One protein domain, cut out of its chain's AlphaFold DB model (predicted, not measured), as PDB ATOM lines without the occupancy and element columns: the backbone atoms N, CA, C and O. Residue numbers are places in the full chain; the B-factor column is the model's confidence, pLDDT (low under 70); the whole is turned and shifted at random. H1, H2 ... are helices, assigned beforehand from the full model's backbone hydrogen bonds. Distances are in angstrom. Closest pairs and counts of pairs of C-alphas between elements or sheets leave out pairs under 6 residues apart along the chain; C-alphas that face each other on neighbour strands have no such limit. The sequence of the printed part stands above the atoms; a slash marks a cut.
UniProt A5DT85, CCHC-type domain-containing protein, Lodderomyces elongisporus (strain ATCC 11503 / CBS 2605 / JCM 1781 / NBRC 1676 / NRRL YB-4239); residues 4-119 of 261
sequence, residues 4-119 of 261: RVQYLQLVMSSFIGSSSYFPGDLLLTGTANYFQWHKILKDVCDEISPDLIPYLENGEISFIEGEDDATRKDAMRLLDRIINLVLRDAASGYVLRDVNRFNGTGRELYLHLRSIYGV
ATOM      1  N   ARG A   4     200.364 287.256 375.630       90.50
ATOM      2  CA  ARG A   4     200.063 287.988 376.873       90.50
ATOM      3  C   ARG A   4     198.883 287.378 377.627       90.50
ATOM      4  O   ARG A   4     198.995 287.120 378.818       90.50
ATOM      5  N   VAL A   5     197.773 287.107 376.940       89.44
ATOM      6  CA  VAL A   5     196.590 286.496 377.566       89.44
ATOM      7  C   VAL A   5     196.920 285.096 378.093       89.44
ATOM      8  O   VAL A   5     196.567 284.777 379.224       89.44
ATOM      9  N   GLN A   6     197.655 284.288 377.324       90.56
ATOM     10  CA  GLN A   6     198.096 282.956 377.762       90.56
ATOM     11  C   GLN A   6     198.990 283.017 379.007       90.56
ATOM     12  O   GLN A   6     198.804 282.236 379.937       90.56
ATOM     13  N   TYR A   7     199.928 283.967 379.050       91.62
ATOM     14  CA  TYR A   7     200.778 284.197 380.216       91.62
ATOM     15  C   TYR A   7     199.956 284.574 381.455       91.62
ATOM     16  O   TYR A   7     200.092 283.938 382.496       91.62
ATOM     17  N   LEU A   8     199.039 285.540 381.337       91.56
ATOM     18  CA  LEU A   8     198.185 285.956 382.453       91.56
ATOM     19  C   LEU A   8     197.271 284.821 382.943       91.56
ATOM     20  O   LEU A   8     197.012 284.706 384.138       91.56
ATOM     21  N   GLN A   9     196.808 283.944 382.051       91.75
ATOM     22  CA  GLN A   9     196.065 282.743 382.442       91.75
ATOM     23  C   GLN A   9     196.926 281.732 383.202       91.75
ATOM     24  O   GLN A   9     196.442 281.127 384.162       91.75
ATOM     25  N   LEU A  10     198.186 281.553 382.793       89.81
ATOM     26  CA  LEU A  10     199.140 280.698 383.498       89.81
ATOM     27  C   LEU A  10     199.386 281.227 384.915       89.81
ATOM     28  O   LEU A  10     199.272 280.467 385.873       89.81
ATOM     29  N   VAL A  11     199.641 282.534 385.044       87.31
ATOM     30  CA  VAL A  11     199.781 283.212 386.338       87.31
ATOM     31  C   VAL A  11     198.526 283.009 387.183       87.31
ATOM     32  O   VAL A  11     198.605 282.530 388.303       87.31
ATOM     33  N   MET A  12     197.339 283.288 386.643       86.19
ATOM     34  CA  MET A  12     196.087 283.105 387.385       86.19
ATOM     35  C   MET A  12     195.886 281.656 387.865       86.19
ATOM     36  O   MET A  12     195.288 281.433 388.914       86.19
ATOM     37  N   SER A  13     196.397 280.672 387.121       85.31
ATOM     38  CA  SER A  13     196.312 279.258 387.497       85.31
ATOM     39  C   SER A  13     197.281 278.885 388.628       85.31
ATOM     40  O   SER A  13     196.968 277.983 389.402       85.31
ATOM     41  N   SER A  14     198.425 279.567 388.767       82.38
ATOM     42  CA  SER A  14     199.385 279.293 389.848       82.38
ATOM     43  C   SER A  14     198.919 279.812 391.213       82.38
ATOM     44  O   SER A  14     199.227 279.189 392.228       82.38
ATOM     45  N   PHE A  15     198.092 280.864 391.245       73.94
ATOM     46  CA  PHE A  15     197.476 281.393 392.476       73.94
ATOM     47  C   PHE A  15     196.554 280.398 393.196       73.94
ATOM     48  O   PHE A  15     196.263 280.567 394.375       73.94
ATOM     49  N   ILE A  16     196.084 279.349 392.516       61.19
ATOM     50  CA  ILE A  16     195.183 278.345 393.105       61.19
ATOM     51  C   ILE A  16     195.948 277.378 394.040       61.19
ATOM     52  O   ILE A  16     195.320 276.641 394.798       61.19
ATOM     53  N   GLY A  17     197.292 277.389 394.036       55.03
ATOM     54  CA  GLY A  17     198.113 276.444 394.807       55.03
ATOM     55  C   GLY A  17     199.305 277.025 395.575       55.03
ATOM     56  O   GLY A  17     200.092 276.242 396.103       55.03
ATOM     57  N   SER A  18     199.483 278.347 395.627       59.69
ATOM     58  CA  SER A  18     200.638 278.979 396.280       59.69
ATOM     59  C   SER A  18     200.394 279.364 397.747       59.69
ATOM     60  O   SER A  18     199.272 279.605 398.187       59.69
ATOM     61  N   SER A  19     201.493 279.397 398.511       60.88
ATOM     62  CA  SER A  19     201.595 280.083 399.808       60.88
ATOM     63  C   SER A  19     201.365 281.587 399.628       60.88
ATOM     64  O   SER A  19     201.694 282.109 398.564       60.88
ATOM     65  N   SER A  20     200.876 282.265 400.678       66.31
ATOM     66  CA  SER A  20     200.737 283.731 400.746       66.31
ATOM     67  C   SER A  20     201.951 284.431 400.135       66.31
ATOM     68  O   SER A  20     203.090 284.114 400.495       66.31
ATOM     69  N   TYR A  21     201.701 285.376 399.228       66.31
ATOM     70  CA  TYR A  21     202.737 286.216 398.615       66.31
ATOM     71  C   TYR A  21     203.206 287.314 399.570       66.31
ATOM     72  O   TYR A  21     204.257 287.918 399.362       66.31
ATOM     73  N   PHE A  22     202.434 287.561 400.628       67.25
ATOM     74  CA  PHE A  22     202.733 288.573 401.625       67.25
ATOM     75  C   PHE A  22     203.296 287.934 402.900       67.25
ATOM     76  O   PHE A  22     202.692 287.004 403.449       67.25
ATOM     77  N   PRO A  23     204.426 288.445 403.420       65.50
ATOM     78  CA  PRO A  23     204.857 288.164 404.783       65.50
ATOM     79  C   PRO A  23     203.767 288.600 405.772       65.50
ATOM     80  O   PRO A  23     203.184 289.677 405.629       65.50
ATOM     81  N   GLY A  24     203.452 287.757 406.760       64.25
ATOM     82  CA  GLY A  24     202.285 287.947 407.633       64.25
ATOM     83  C   GLY A  24     202.299 289.242 408.462       64.25
ATOM     84  O   GLY A  24     201.244 289.781 408.788       64.25
ATOM     85  N   ASP A  25     203.484 289.762 408.767       65.62
ATOM     86  CA  ASP A  25     203.741 291.032 409.454       65.62
ATOM     87  C   ASP A  25     203.526 292.271 408.566       65.62
ATOM     88  O   ASP A  25     203.427 293.388 409.075       65.62
ATOM     89  N   LEU A  26     203.400 292.083 407.251       68.75
ATOM     90  CA  LEU A  26     203.275 293.152 406.256       68.75
ATOM     91  C   LEU A  26     201.896 293.185 405.579       68.75
ATOM     92  O   LEU A  26     201.683 293.939 404.628       68.75
ATOM     93  N   LEU A  27     200.940 292.405 406.092       81.56
ATOM     94  CA  LEU A  27     199.538 292.446 405.677       81.56
ATOM     95  C   LEU A  27     198.892 293.786 406.050       81.56
ATOM     96  O   LEU A  27     199.122 294.330 407.133       81.56
ATOM     97  N   LEU A  28     198.020 294.301 405.179       80.19
ATOM     98  CA  LEU A  28     197.249 295.506 405.471       80.19
ATOM     99  C   LEU A  28     196.286 295.231 406.627       80.19
ATOM    100  O   LEU A  28     195.331 294.460 406.508       80.19
ATOM    101  N   THR A  29     196.543 295.907 407.741       74.25
ATOM    102  CA  THR A  29     195.675 295.964 408.917       74.25
ATOM    103  C   THR A  29     195.201 297.394 409.139       74.25
ATOM    104  O   THR A  29     195.662 298.335 408.499       74.25
ATOM    105  N   GLY A  30     194.309 297.572 410.109       56.69
ATOM    106  CA  GLY A  30     193.833 298.889 410.514       56.69
ATOM    107  C   GLY A  30     194.875 299.873 411.011       56.69
ATOM    108  O   GLY A  30     194.639 301.075 411.026       56.69
ATOM    109  N   THR A  31     196.010 299.350 411.454       53.19
ATOM    110  CA  THR A  31     197.106 300.119 412.042       53.19
ATOM    111  C   THR A  31     198.379 300.014 411.205       53.19
ATOM    112  O   THR A  31     199.413 300.535 411.612       53.19
ATOM    113  N   ALA A  32     198.335 299.324 410.060       58.75
ATOM    114  CA  ALA A  32     199.486 299.142 409.186       58.75
ATOM    115  C   ALA A  32     199.832 300.435 408.433       58.75
ATOM    116  O   ALA A  32     198.962 301.225 408.065       58.75
ATOM    117  N   ASN A  33     201.122 300.624 408.142       65.12
ATOM    118  CA  ASN A  33     201.584 301.712 407.289       65.12
ATOM    119  C   ASN A  33     201.195 301.430 405.828       65.12
ATOM    120  O   ASN A  33     201.818 300.602 405.158       65.12
ATOM    121  N   TYR A  34     200.186 302.148 405.324       72.81
ATOM    122  CA  TYR A  34     199.690 301.983 403.956       72.81
ATOM    123  C   TYR A  34     200.780 302.155 402.896       72.81
ATOM    124  O   TYR A  34     200.765 301.442 401.904       72.81
ATOM    125  N   PHE A  35     201.732 303.074 403.070       68.19
ATOM    126  CA  PHE A  35     202.763 303.333 402.060       68.19
ATOM    127  C   PHE A  35     203.775 302.197 401.967       68.19
ATOM    128  O   PHE A  35     204.198 301.837 400.871       68.19
ATOM    129  N   GLN A  36     204.135 301.611 403.108       69.50
ATOM    130  CA  GLN A  36     204.990 300.429 403.144       69.50
ATOM    131  C   GLN A  36     204.277 299.225 402.522       69.50
ATOM    132  O   GLN A  36     204.852 298.558 401.666       69.50
ATOM    133  N   TRP A  37     203.008 299.009 402.878       82.81
ATOM    134  CA  TRP A  37     202.169 297.986 402.251       82.81
ATOM    135  C   TRP A  37     202.027 298.206 400.738       82.81
ATOM    136  O   TRP A  37     202.210 297.284 399.951       82.81
ATOM    137  N   HIS A  38     201.753 299.442 400.314       83.25
ATOM    138  CA  HIS A  38     201.542 299.804 398.913       83.25
ATOM    139  C   HIS A  38     202.807 299.635 398.078       83.25
ATOM    140  O   HIS A  38     202.720 299.207 396.932       83.25
ATOM    141  N   LYS A  39     203.981 299.920 398.651       81.25
ATOM    142  CA  LYS A  39     205.267 299.649 398.005       81.25
ATOM    143  C   LYS A  39     205.449 298.152 397.741       81.25
ATOM    144  O   LYS A  39     205.737 297.785 396.614       81.25
ATOM    145  N   ILE A  40     205.211 297.304 398.743       83.31
ATOM    146  CA  ILE A  40     205.322 295.843 398.587       83.31
ATOM    147  C   ILE A  40     204.294 295.334 397.578       83.31
ATOM    148  O   ILE A  40     204.623 294.532 396.712       83.31
ATOM    149  N   LEU A  41     203.057 295.838 397.644       89.44
ATOM    150  CA  LEU A  41     202.038 295.532 396.647       89.44
ATOM    151  C   LEU A  41     202.536 295.881 395.240       89.44
ATOM    152  O   LEU A  41     202.326 295.089 394.327       89.44
ATOM    153  N   LYS A  42     203.200 297.032 395.062       87.44
ATOM    154  CA  LYS A  42     203.781 297.425 393.775       87.44
ATOM    155  C   LYS A  42     204.858 296.460 393.299       87.44
ATOM    156  O   LYS A  42     204.766 296.011 392.163       87.44
ATOM    157  N   ASP A  43     205.782 296.089 394.177       85.75
ATOM    158  CA  ASP A  43     206.845 295.133 393.861       85.75
ATOM    159  C   ASP A  43     206.247 293.777 393.413       85.75
ATOM    160  O   ASP A  43     206.607 293.254 392.361       85.75
ATOM    161  N   VAL A  44     205.233 293.265 394.127       90.00
ATOM    162  CA  VAL A  44     204.501 292.037 393.749       90.00
ATOM    163  C   VAL A  44     203.786 292.187 392.401       90.00
ATOM    164  O   VAL A  44     203.790 291.271 391.580       90.00
ATOM    165  N   CYS A  45     203.149 293.331 392.151       91.56
ATOM    166  CA  CYS A  45     202.461 293.586 390.886       91.56
ATOM    167  C   CYS A  45     203.437 293.611 389.704       91.56
ATOM    168  O   CYS A  45     203.124 293.027 388.667       91.56
ATOM    169  N   ASP A  46     204.599 294.244 389.868       89.06
ATOM    170  CA  ASP A  46     205.633 294.337 388.835       89.06
ATOM    171  C   ASP A  46     206.240 292.962 388.509       89.06
ATOM    172  O   ASP A  46     206.475 292.660 387.336       89.06
ATOM    173  N   GLU A  47     206.418 292.094 389.512       89.69
ATOM    174  CA  GLU A  47     206.838 290.698 389.309       89.69
ATOM    175  C   GLU A  47     205.802 289.874 388.531       89.69
ATOM    176  O   GLU A  47     206.158 288.994 387.741       89.69
ATOM    177  N   ILE A  48     204.513 290.154 388.739       90.81
ATOM    178  CA  ILE A  48     203.415 289.457 388.066       90.81
ATOM    179  C   ILE A  48     203.238 289.943 386.629       90.81
ATOM    180  O   ILE A  48     203.067 289.140 385.710       90.81
ATOM    181  N   SER A  49     203.165 291.255 386.421       92.19
ATOM    182  CA  SER A  49     202.976 291.832 385.097       92.19
ATOM    183  C   SER A  49     203.280 293.331 385.092       92.19
ATOM    184  O   SER A  49     202.688 294.071 385.879       92.19
ATOM    185  N   PRO A  50     204.053 293.829 384.107       91.00
ATOM    186  CA  PRO A  50     204.316 295.263 383.970       91.00
ATOM    187  C   PRO A  50     203.054 296.083 383.643       91.00
ATOM    188  O   PRO A  50     203.048 297.300 383.802       91.00
ATOM    189  N   ASP A  51     201.974 295.433 383.192       94.38
ATOM    190  CA  ASP A  51     200.697 296.089 382.889       94.38
ATOM    191  C   ASP A  51     199.841 296.339 384.139       94.38
ATOM    192  O   ASP A  51     198.865 297.085 384.080       94.38
ATOM    193  N   LEU A  52     200.174 295.724 385.278       94.75
ATOM    194  CA  LEU A  52     199.285 295.686 386.433       94.75
ATOM    195  C   LEU A  52     199.247 297.025 387.184       94.75
ATOM    196  O   LEU A  52     198.168 297.488 387.551       94.75
ATOM    197  N   ILE A  53     200.389 297.703 387.335       91.56
ATOM    198  CA  ILE A  53     200.441 299.040 387.949       91.56
ATOM    199  C   ILE A  53     199.755 300.117 387.095       91.56
ATOM    200  O   ILE A  53     198.867 300.789 387.630       91.56
ATOM    201  N   PRO A  54     200.051 300.260 385.788       91.25
ATOM    202  CA  PRO A  54     199.297 301.165 384.916       91.25
ATOM    203  C   PRO A  54     197.790 300.858 384.901       91.25
ATOM    204  O   PRO A  54     196.940 301.756 384.913       91.25
ATOM    205  N   TYR A  55     197.421 299.577 384.958       96.19
ATOM    206  CA  TYR A  55     196.016 299.200 385.035       96.19
ATOM    207  C   TYR A  55     195.372 299.709 386.329       96.19
ATOM    208  O   TYR A  55     194.301 300.320 386.303       96.19
ATOM    209  N   LEU A  56     196.035 299.529 387.469       93.19
ATOM    210  CA  LEU A  56     195.533 299.992 388.758       93.19
ATOM    211  C   LEU A  56     195.418 301.517 388.845       93.19
ATOM    212  O   LEU A  56     194.419 302.035 389.348       93.19
ATOM    213  N   GLU A  57     196.423 302.244 388.362       86.56
ATOM    214  CA  GLU A  57     196.498 303.698 388.512       86.56
ATOM    215  C   GLU A  57     195.589 304.432 387.521       86.56
ATOM    216  O   GLU A  57     194.816 305.307 387.918       86.56
ATOM    217  N   ASN A  58     195.602 304.028 386.254       90.88
ATOM    218  CA  ASN A  58     194.972 304.759 385.154       90.88
ATOM    219  C   ASN A  58     193.957 303.921 384.367       90.88
ATOM    220  O   ASN A  58     193.178 304.481 383.603       90.88
ATOM    221  N   GLY A  59     193.857 302.614 384.624       92.19
ATOM    222  CA  GLY A  59     192.906 301.743 383.923       92.19
ATOM    223  C   GLY A  59     193.379 301.342 382.528       92.19
ATOM    224  O   GLY A  59     192.582 300.859 381.727       92.19
ATOM    225  N   GLU A  60     194.665 301.534 382.240       92.25
ATOM    226  CA  GLU A  60     195.266 301.299 380.932       92.25
ATOM    227  C   GLU A  60     196.327 300.203 381.005       92.25
ATOM    228  O   GLU A  60     196.929 299.976 382.046       92.25
ATOM    229  N   ILE A  61     196.565 299.526 379.882       94.31
ATOM    230  CA  ILE A  61     197.627 298.522 379.737       94.31
ATOM    231  C   ILE A  61     198.480 298.833 378.510       94.31
ATOM    232  O   ILE A  61     198.028 299.542 377.602       94.31
ATOM    233  N   SER A  62     199.686 298.277 378.438       92.12
ATOM    234  CA  SER A  62     200.607 298.510 377.323       92.12
ATOM    235  C   SER A  62     199.964 298.172 375.978       92.12
ATOM    236  O   SER A  62     199.148 297.247 375.855       92.12
ATOM    237  N   PHE A  63     200.306 298.965 374.963       90.69
ATOM    238  CA  PHE A  63     199.906 298.732 373.581       90.69
ATOM    239  C   PHE A  63     200.779 297.637 372.959       90.69
ATOM    240  O   PHE A  63     201.998 297.642 373.127       90.69
ATOM    241  N   ILE A  64     200.152 296.712 372.231       89.62
ATOM    242  CA  ILE A  64     200.832 295.656 371.482       89.62
ATOM    243  C   ILE A  64     200.361 295.745 370.034       89.62
ATOM    244  O   ILE A  64     199.167 295.663 369.753       89.62
ATOM    245  N   GLU A  65     201.303 295.920 369.110       89.25
ATOM    246  CA  GLU A  65     200.998 295.999 367.682       89.25
ATOM    247  C   GLU A  65     200.342 294.699 367.187       89.25
ATOM    248  O   GLU A  65     200.806 293.595 367.483       89.25
ATOM    249  N   GLY A  66     199.237 294.829 366.450       85.44
ATOM    250  CA  GLY A  66     198.463 293.692 365.941       85.44
ATOM    251  C   GLY A  66     197.539 293.022 366.966       85.44
ATOM    252  O   GLY A  66     196.907 292.017 366.639       85.44
ATOM    253  N   GLU A  67     197.432 293.551 368.186       90.69
ATOM    254  CA  GLU A  67     196.454 293.092 369.169       90.69
ATOM    255  C   GLU A  67     195.090 293.764 368.962       90.69
ATOM    256  O   GLU A  67     194.992 294.987 368.877       90.69
ATOM    257  N   ASP A  68     194.028 292.959 368.909       91.62
ATOM    258  CA  ASP A  68     192.660 293.464 368.816       91.62
ATOM    259  C   ASP A  68     192.079 293.903 370.178       91.62
ATOM    260  O   ASP A  68     192.512 293.489 371.260       91.62
ATOM    261  N   ASP A  69     191.034 294.733 370.124       91.00
ATOM    262  CA  ASP A  69     190.357 295.269 371.310       91.00
ATOM    263  C   ASP A  69     189.758 294.182 372.215       91.00
ATOM    264  O   ASP A  69     189.646 294.371 373.430       91.00
ATOM    265  N   ALA A  70     189.334 293.051 371.643       92.31
ATOM    266  CA  ALA A  70     188.749 291.952 372.403       92.31
ATOM    267  C   ALA A  70     189.811 291.284 373.286       92.31
ATOM    268  O   ALA A  70     189.610 291.113 374.488       92.31
ATOM    269  N   THR A  71     190.977 291.014 372.710       92.38
ATOM    270  CA  THR A  71     192.147 290.476 373.396       92.38
ATOM    271  C   THR A  71     192.645 291.438 374.467       92.38
ATOM    272  O   THR A  71     192.930 291.016 375.590       92.38
ATOM    273  N   ARG A  72     192.703 292.741 374.160       92.88
ATOM    274  CA  ARG A  72     193.073 293.775 375.134       92.88
ATOM    275  C   ARG A  72     192.123 293.768 376.335       92.88
ATOM    276  O   ARG A  72     192.574 293.768 377.478       92.88
ATOM    277  N   LYS A  73     190.809 293.683 376.095       94.06
ATOM    278  CA  LYS A  73     189.795 293.568 377.159       94.06
ATOM    279  C   LYS A  73     189.938 292.282 377.969       94.06
ATOM    280  O   LYS A  73     189.763 292.319 379.185       94.06
ATOM    281  N   ASP A  74     190.268 291.162 377.335       94.62
ATOM    282  CA  ASP A  74     190.498 289.898 378.040       94.62
ATOM    283  C   ASP A  74     191.744 289.953 378.932       94.62
ATOM    284  O   ASP A  74     191.698 289.477 380.068       94.62
ATOM    285  N   ALA A  75     192.819 290.608 378.484       94.69
ATOM    286  CA  ALA A  75     193.986 290.873 379.323       94.69
ATOM    287  C   ALA A  75     193.619 291.736 380.545       94.69
ATOM    288  O   ALA A  75     193.960 291.369 381.668       94.69
ATOM    289  N   MET A  76     192.852 292.817 380.357       95.88
ATOM    290  CA  MET A  76     192.376 293.659 381.469       95.88
ATOM    291  C   MET A  76     191.518 292.870 382.468       95.88
ATOM    292  O   MET A  76     191.700 293.010 383.672       95.88
ATOM    293  N   ARG A  77     190.615 292.002 381.990       95.50
ATOM    294  CA  ARG A  77     189.803 291.127 382.858       95.50
ATOM    295  C   ARG A  77     190.663 290.165 383.674       95.50
ATOM    296  O   ARG A  77     190.342 289.894 384.826       95.50
ATOM    297  N   LEU A  78     191.726 289.622 383.084       95.12
ATOM    298  CA  LEU A  78     192.646 288.734 383.793       95.12
ATOM    299  C   LEU A  78     193.457 289.490 384.846       95.12
ATOM    300  O   LEU A  78     193.522 289.024 385.979       95.12
ATOM    301  N   LEU A  79     194.004 290.661 384.504       95.69
ATOM    302  CA  LEU A  79     194.691 291.531 385.464       95.69
ATOM    303  C   LEU A  79     193.781 291.886 386.638       95.69
ATOM    304  O   LEU A  79     194.211 291.809 387.785       95.69
ATOM    305  N   ASP A  80     192.512 292.188 386.363       96.25
ATOM    306  CA  ASP A  80     191.533 292.501 387.398       96.25
ATOM    307  C   ASP A  80     191.289 291.333 388.365       96.25
ATOM    308  O   ASP A  80     191.253 291.506 389.582       96.25
ATOM    309  N   ARG A  81     191.176 290.111 387.836       94.12
ATOM    310  CA  ARG A  81     191.025 288.909 388.668       94.12
ATOM    311  C   ARG A  81     192.279 288.631 389.488       94.12
ATOM    312  O   ARG A  81     192.159 288.312 390.667       94.12
ATOM    313  N   ILE A  82     193.453 288.768 388.876       93.38
ATOM    314  CA  ILE A  82     194.745 288.580 389.542       93.38
ATOM    315  C   ILE A  82     194.873 289.559 390.708       93.38
ATOM    316  O   ILE A  82     195.091 289.128 391.837       93.38
ATOM    317  N   ILE A  83     194.666 290.858 390.479       94.31
ATOM    318  CA  ILE A  83     194.828 291.848 391.546       94.31
ATOM    319  C   ILE A  83     193.782 291.687 392.650       94.31
ATOM    320  O   ILE A  83     194.083 291.914 393.815       94.31
ATOM    321  N   ASN A  84     192.572 291.222 392.328       93.25
ATOM    322  CA  ASN A  84     191.572 290.906 393.345       93.25
ATOM    323  C   ASN A  84     192.057 289.802 394.306       93.25
ATOM    324  O   ASN A  84     191.888 289.929 395.518       93.25
ATOM    325  N   LEU A  85     192.701 288.754 393.779       91.06
ATOM    326  CA  LEU A  85     193.304 287.690 394.591       91.06
ATOM    327  C   LEU A  85     194.474 288.219 395.423       91.06
ATOM    328  O   LEU A  85     194.505 288.001 396.630       91.06
ATOM    329  N   VAL A  86     195.379 288.973 394.794       91.44
ATOM    330  CA  VAL A  86     196.539 289.583 395.460       91.44
ATOM    331  C   VAL A  86     196.096 290.483 396.616       91.44
ATOM    332  O   VAL A  86     196.606 290.349 397.718       91.44
ATOM    333  N   LEU A  87     195.108 291.362 396.418       92.81
ATOM    334  CA  LEU A  87     194.626 292.273 397.466       92.81
ATOM    335  C   LEU A  87     193.942 291.549 398.632       92.81
ATOM    336  O   LEU A  87     194.004 292.029 399.763       92.81
ATOM    337  N   ARG A  88     193.276 290.420 398.368       91.06
ATOM    338  CA  ARG A  88     192.668 289.579 399.410       91.06
ATOM    339  C   ARG A  88     193.718 288.857 400.238       91.06
ATOM    340  O   ARG A  88     193.553 288.766 401.449       91.06
ATOM    341  N   ASP A  89     194.781 288.390 399.593       89.06
ATOM    342  CA  ASP A  89     195.938 287.793 400.260       89.06
ATOM    343  C   ASP A  89     196.740 288.844 401.046       89.06
ATOM    344  O   ASP A  89     197.254 288.563 402.119       89.06
ATOM    345  N   ALA A  90     196.761 290.092 400.570       90.12
ATOM    346  CA  ALA A  90     197.508 291.205 401.156       90.12
ATOM    347  C   ALA A  90     196.836 291.893 402.359       90.12
ATOM    348  O   ALA A  90     197.316 292.945 402.791       90.12
ATOM    349  N   ALA A  91     195.718 291.375 402.874       89.19
ATOM    350  CA  ALA A  91     194.933 292.010 403.934       89.19
ATOM    351  C   ALA A  91     194.659 291.050 405.096       89.19
ATOM    352  O   ALA A  91     194.455 289.854 404.909       89.19
ATOM    353  N   SER A  92     194.588 291.577 406.321       86.25
ATOM    354  CA  SER A  92     194.295 290.767 407.509       86.25
ATOM    355  C   SER A  92     193.411 291.489 408.529       86.25
ATOM    356  O   SER A  92     192.981 292.632 408.346       86.25
ATOM    357  N   GLY A  93     193.052 290.781 409.603       80.25
ATOM    358  CA  GLY A  93     192.231 291.324 410.682       80.25
ATOM    359  C   GLY A  93     190.850 291.786 410.209       80.25
ATOM    360  O   GLY A  93     190.145 291.072 409.494       80.25
ATOM    361  N   TYR A  94     190.427 292.977 410.641       73.06
ATOM    362  CA  TYR A  94     189.137 293.530 410.224       73.06
ATOM    363  C   TYR A  94     189.152 294.040 408.777       73.06
ATOM    364  O   TYR A  94     188.126 293.936 408.112       73.06
ATOM    365  N   VAL A  95     190.303 294.493 408.262       77.62
ATOM    366  CA  VAL A  95     190.444 294.965 406.872       77.62
ATOM    367  C   VAL A  95     190.120 293.841 405.895       77.62
ATOM    368  O   VAL A  95     189.393 294.051 404.930       77.62
ATOM    369  N   LEU A  96     190.558 292.614 406.196       85.06
ATOM    370  CA  LEU A  96     190.210 291.433 405.407       85.06
ATOM    371  C   LEU A  96     188.694 291.193 405.336       85.06
ATOM    372  O   LEU A  96     188.198 290.694 404.329       85.06
ATOM    373  N   ARG A  97     187.925 291.552 406.373       78.50
ATOM    374  CA  ARG A  97     186.456 291.430 406.338       78.50
ATOM    375  C   ARG A  97     185.847 292.416 405.347       78.50
ATOM    376  O   ARG A  97     184.934 292.032 404.618       78.50
ATOM    377  N   ASP A  98     186.363 293.640 405.305       78.56
ATOM    378  CA  ASP A  98     185.900 294.685 404.386       78.56
ATOM    379  C   ASP A  98     186.281 294.346 402.946       78.56
ATOM    380  O   ASP A  98     185.426 294.336 402.061       78.56
ATOM    381  N   VAL A  99     187.534 293.933 402.738       89.12
ATOM    382  CA  VAL A  99     188.028 293.398 401.464       89.12
ATOM    383  C   VAL A  99     187.170 292.217 401.004       89.12
ATOM    384  O   VAL A  99     186.786 292.142 399.837       89.12
ATOM    385  N   ASN A 100     186.794 291.318 401.922       89.44
ATOM    386  CA  ASN A 100     185.994 290.156 401.564       89.44
ATOM    387  C   ASN A 100     184.549 290.476 401.180       89.44
ATOM    388  O   ASN A 100     183.987 289.778 400.337       89.44
ATOM    389  N   ARG A 101     183.971 291.526 401.770       88.06
ATOM    390  CA  ARG A 101     182.609 292.002 401.489       88.06
ATOM    391  C   ARG A 101     182.526 292.945 400.292       88.06
ATOM    392  O   ARG A 101     181.422 293.195 399.814       88.06
ATOM    393  N   PHE A 102     183.653 293.475 399.823       91.69
ATOM    394  CA  PHE A 102     183.682 294.399 398.700       91.69
ATOM    395  C   PHE A 102     183.155 293.730 397.426       91.69
ATOM    396  O   PHE A 102     183.661 292.691 396.995       91.69
ATOM    397  N   ASN A 103     182.137 294.348 396.825       90.06
ATOM    398  CA  ASN A 103     181.492 293.874 395.609       90.06
ATOM    399  C   ASN A 103     181.874 294.788 394.440       90.06
ATOM    400  O   ASN A 103     181.196 295.778 394.170       90.06
ATOM    401  N   GLY A 104     182.990 294.469 393.790       92.88
ATOM    402  CA  GLY A 104     183.523 295.215 392.658       92.88
ATOM    403  C   GLY A 104     184.743 294.532 392.047       92.88
ATOM    404  O   GLY A 104     185.165 293.453 392.479       92.88
ATOM    405  N   THR A 105     185.293 295.174 391.027       95.19
ATOM    406  CA  THR A 105     186.510 294.761 390.322       95.19
ATOM    407  C   THR A 105     187.736 294.863 391.235       95.19
ATOM    408  O   THR A 105     187.744 295.600 392.226       95.19
ATOM    409  N   GLY A 106     188.794 294.114 390.927       94.88
ATOM    410  CA  GLY A 106     190.063 294.200 391.649       94.88
ATOM    411  C   GLY A 106     190.664 295.612 391.622       94.88
ATOM    412  O   GLY A 106     191.165 296.093 392.640       94.88
ATOM    413  N   ARG A 107     190.528 296.326 390.501       95.94
ATOM    414  CA  ARG A 107     190.910 297.740 390.398       95.94
ATOM    415  C   ARG A 107     190.074 298.644 391.303       95.94
ATOM    416  O   ARG A 107     190.629 299.513 391.973       95.94
ATOM    417  N   GLU A 108     188.754 298.467 391.337       96.12
ATOM    418  CA  GLU A 108     187.886 299.240 392.236       96.12
ATOM    419  C   GLU A 108     188.234 298.985 393.704       96.12
ATOM    420  O   GLU A 108     188.295 299.934 394.483       96.12
ATOM    421  N   LEU A 109     188.543 297.735 394.069       95.00
ATOM    422  CA  LEU A 109     188.999 297.384 395.412       95.00
ATOM    423  C   LEU A 109     190.319 298.085 395.764       95.00
ATOM    424  O   LEU A 109     190.434 298.662 396.844       95.00
ATOM    425  N   TYR A 110     191.299 298.094 394.856       93.88
ATOM    426  CA  TYR A 110     192.551 298.832 395.051       93.88
ATOM    427  C   TYR A 110     192.302 300.324 395.296       93.88
ATOM    428  O   TYR A 110     192.819 300.894 396.258       93.88
ATOM    429  N   LEU A 111     191.486 300.962 394.452       89.19
ATOM    430  CA  LEU A 111     191.157 302.381 394.592       89.19
ATOM    431  C   LEU A 111     190.398 302.658 395.895       89.19
ATOM    432  O   LEU A 111     190.648 303.674 396.543       89.19
ATOM    433  N   HIS A 112     189.523 301.742 396.308       86.50
ATOM    434  CA  HIS A 112     188.815 301.812 397.578       86.50
ATOM    435  C   HIS A 112     189.781 301.750 398.769       86.50
ATOM    436  O   HIS A 112     189.775 302.657 399.602       86.50
ATOM    437  N   LEU A 113     190.677 300.760 398.813       85.12
ATOM    438  CA  LEU A 113     191.701 300.645 399.857       85.12
ATOM    439  C   LEU A 113     192.624 301.866 399.879       85.12
ATOM    440  O   LEU A 113     192.881 302.423 400.944       85.12
ATOM    441  N   ARG A 114     193.045 302.356 398.710       83.69
ATOM    442  CA  ARG A 114     193.809 303.603 398.579       83.69
ATOM    443  C   ARG A 114     193.048 304.816 399.109       83.69
ATOM    444  O   ARG A 114     193.659 305.705 399.689       83.69
ATOM    445  N   SER A 115     191.734 304.879 398.917       75.38
ATOM    446  CA  SER A 115     190.915 305.989 399.418       75.38
ATOM    447  C   SER A 115     190.728 305.962 400.935       75.38
ATOM    448  O   SER A 115     190.630 307.019 401.548       75.38
ATOM    449  N   ILE A 116     190.706 304.775 401.546       69.56
ATOM    450  CA  ILE A 116     190.522 304.620 402.994       69.56
ATOM    451  C   ILE A 116     191.857 304.769 403.725       69.56
ATOM    452  O   ILE A 116     191.956 305.519 404.690       69.56
ATOM    453  N   TYR A 117     192.884 304.064 403.254       72.00
ATOM    454  CA  TYR A 117     194.158 303.909 403.957       72.00
ATOM    455  C   TYR A 117     195.284 304.763 403.356       72.00
ATOM    456  O   TYR A 117     196.263 305.058 404.035       72.00
ATOM    457  N   GLY A 118     195.146 305.203 402.101       65.19
ATOM    458  CA  GLY A 118     196.131 306.030 401.392       65.19
ATOM    459  C   GLY A 118     195.878 307.539 401.455       65.19
ATOM    460  O   GLY A 118     196.589 308.306 400.800       65.19
ATOM    461  N   VAL A 119     194.881 307.997 402.220       63.44
ATOM    462  CA  VAL A 119     194.688 309.428 402.496       63.44
ATOM    463  C   VAL A 119     195.649 309.854 403.599       63.44
ATOM    464  O   VAL A 119     195.511 309.456 404.752       63.44
TER     465      VAL A 119
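Overview. This is residues 4 to 119 of the 261 residues of the protein "CCHC-type domain-containing protein" of Lodderomyces elongisporus (strain ATCC 11503 / CBS 2605 / JCM 1781 / NBRC 1676 / NRRL YB-4239) (UniProt A5DT85). One long helix, H4, is the hub: H1 runs side by side with it, H3 and H6 pack on another side, and H5 folds back from its end as a hairpin. H2 packs on H3, and a long loop, residues 15 to 33, joins H1 to H2. The printed part has 116 residues with six named helices, H1 to H6 in chain order, and no named strand; the class is all helix. It is compact, with a radius of gyration of the C-alphas of 14.2 A and spans of 47 by 31 by 25 A.

Arrangement. H4, residues 69 to 89, touches H1, residues 4 to 14, at a shallow tilt of 24 degrees, the same way; their closest C-alphas, Val 5 and Ala 75, are 5.4 A apart. With residues 80 to 87 alone, H4 touches H6, residues 106 to 117, at a steep tilt of 44 degrees; C-alphas 84 and 106 are closest, at 4.0 A. H3, residues 52 to 58, touches H4 about perpendicular, at 77 degrees, with C-alphas 52 and 79 closest at 6.3 A. H2, residues 34 to 48, touches H3 with residues 42 to 46 alone, C-alphas 45 and 52 being closest at 5.9 A. H5, residues 93 to 101, forms a helical hairpin with H4; C-alphas 88 and 99 are closest, at 6.4 A. H1 and H6 are apart. Every O i to N i+4 pair is within hydrogen-bond range in H1, H2, H3, H4 and H6; in H5, 4 of 5 are.

Along the chain. H4 is 30.4 A long, from C-alpha 69 at (190.357, 295.269, 371.310) to C-alpha 89 at (195.938, 287.793, 400.260). H2 measures 20.6 A, H6 16.2 A, H1 15.6 A, H5 13.3 A and H3 10.1 A. H6 ends with C-alpha 117 at (194.158, 303.909, 403.957).

Size, cuts and confidence. The farthest C-alphas, Thr 31 and Gly 66, are 46.6 A apart. The printed part has no cut. The link from H1 to H2 is long. pLDDT is under 70 in 20 residues, among them 16 to 26.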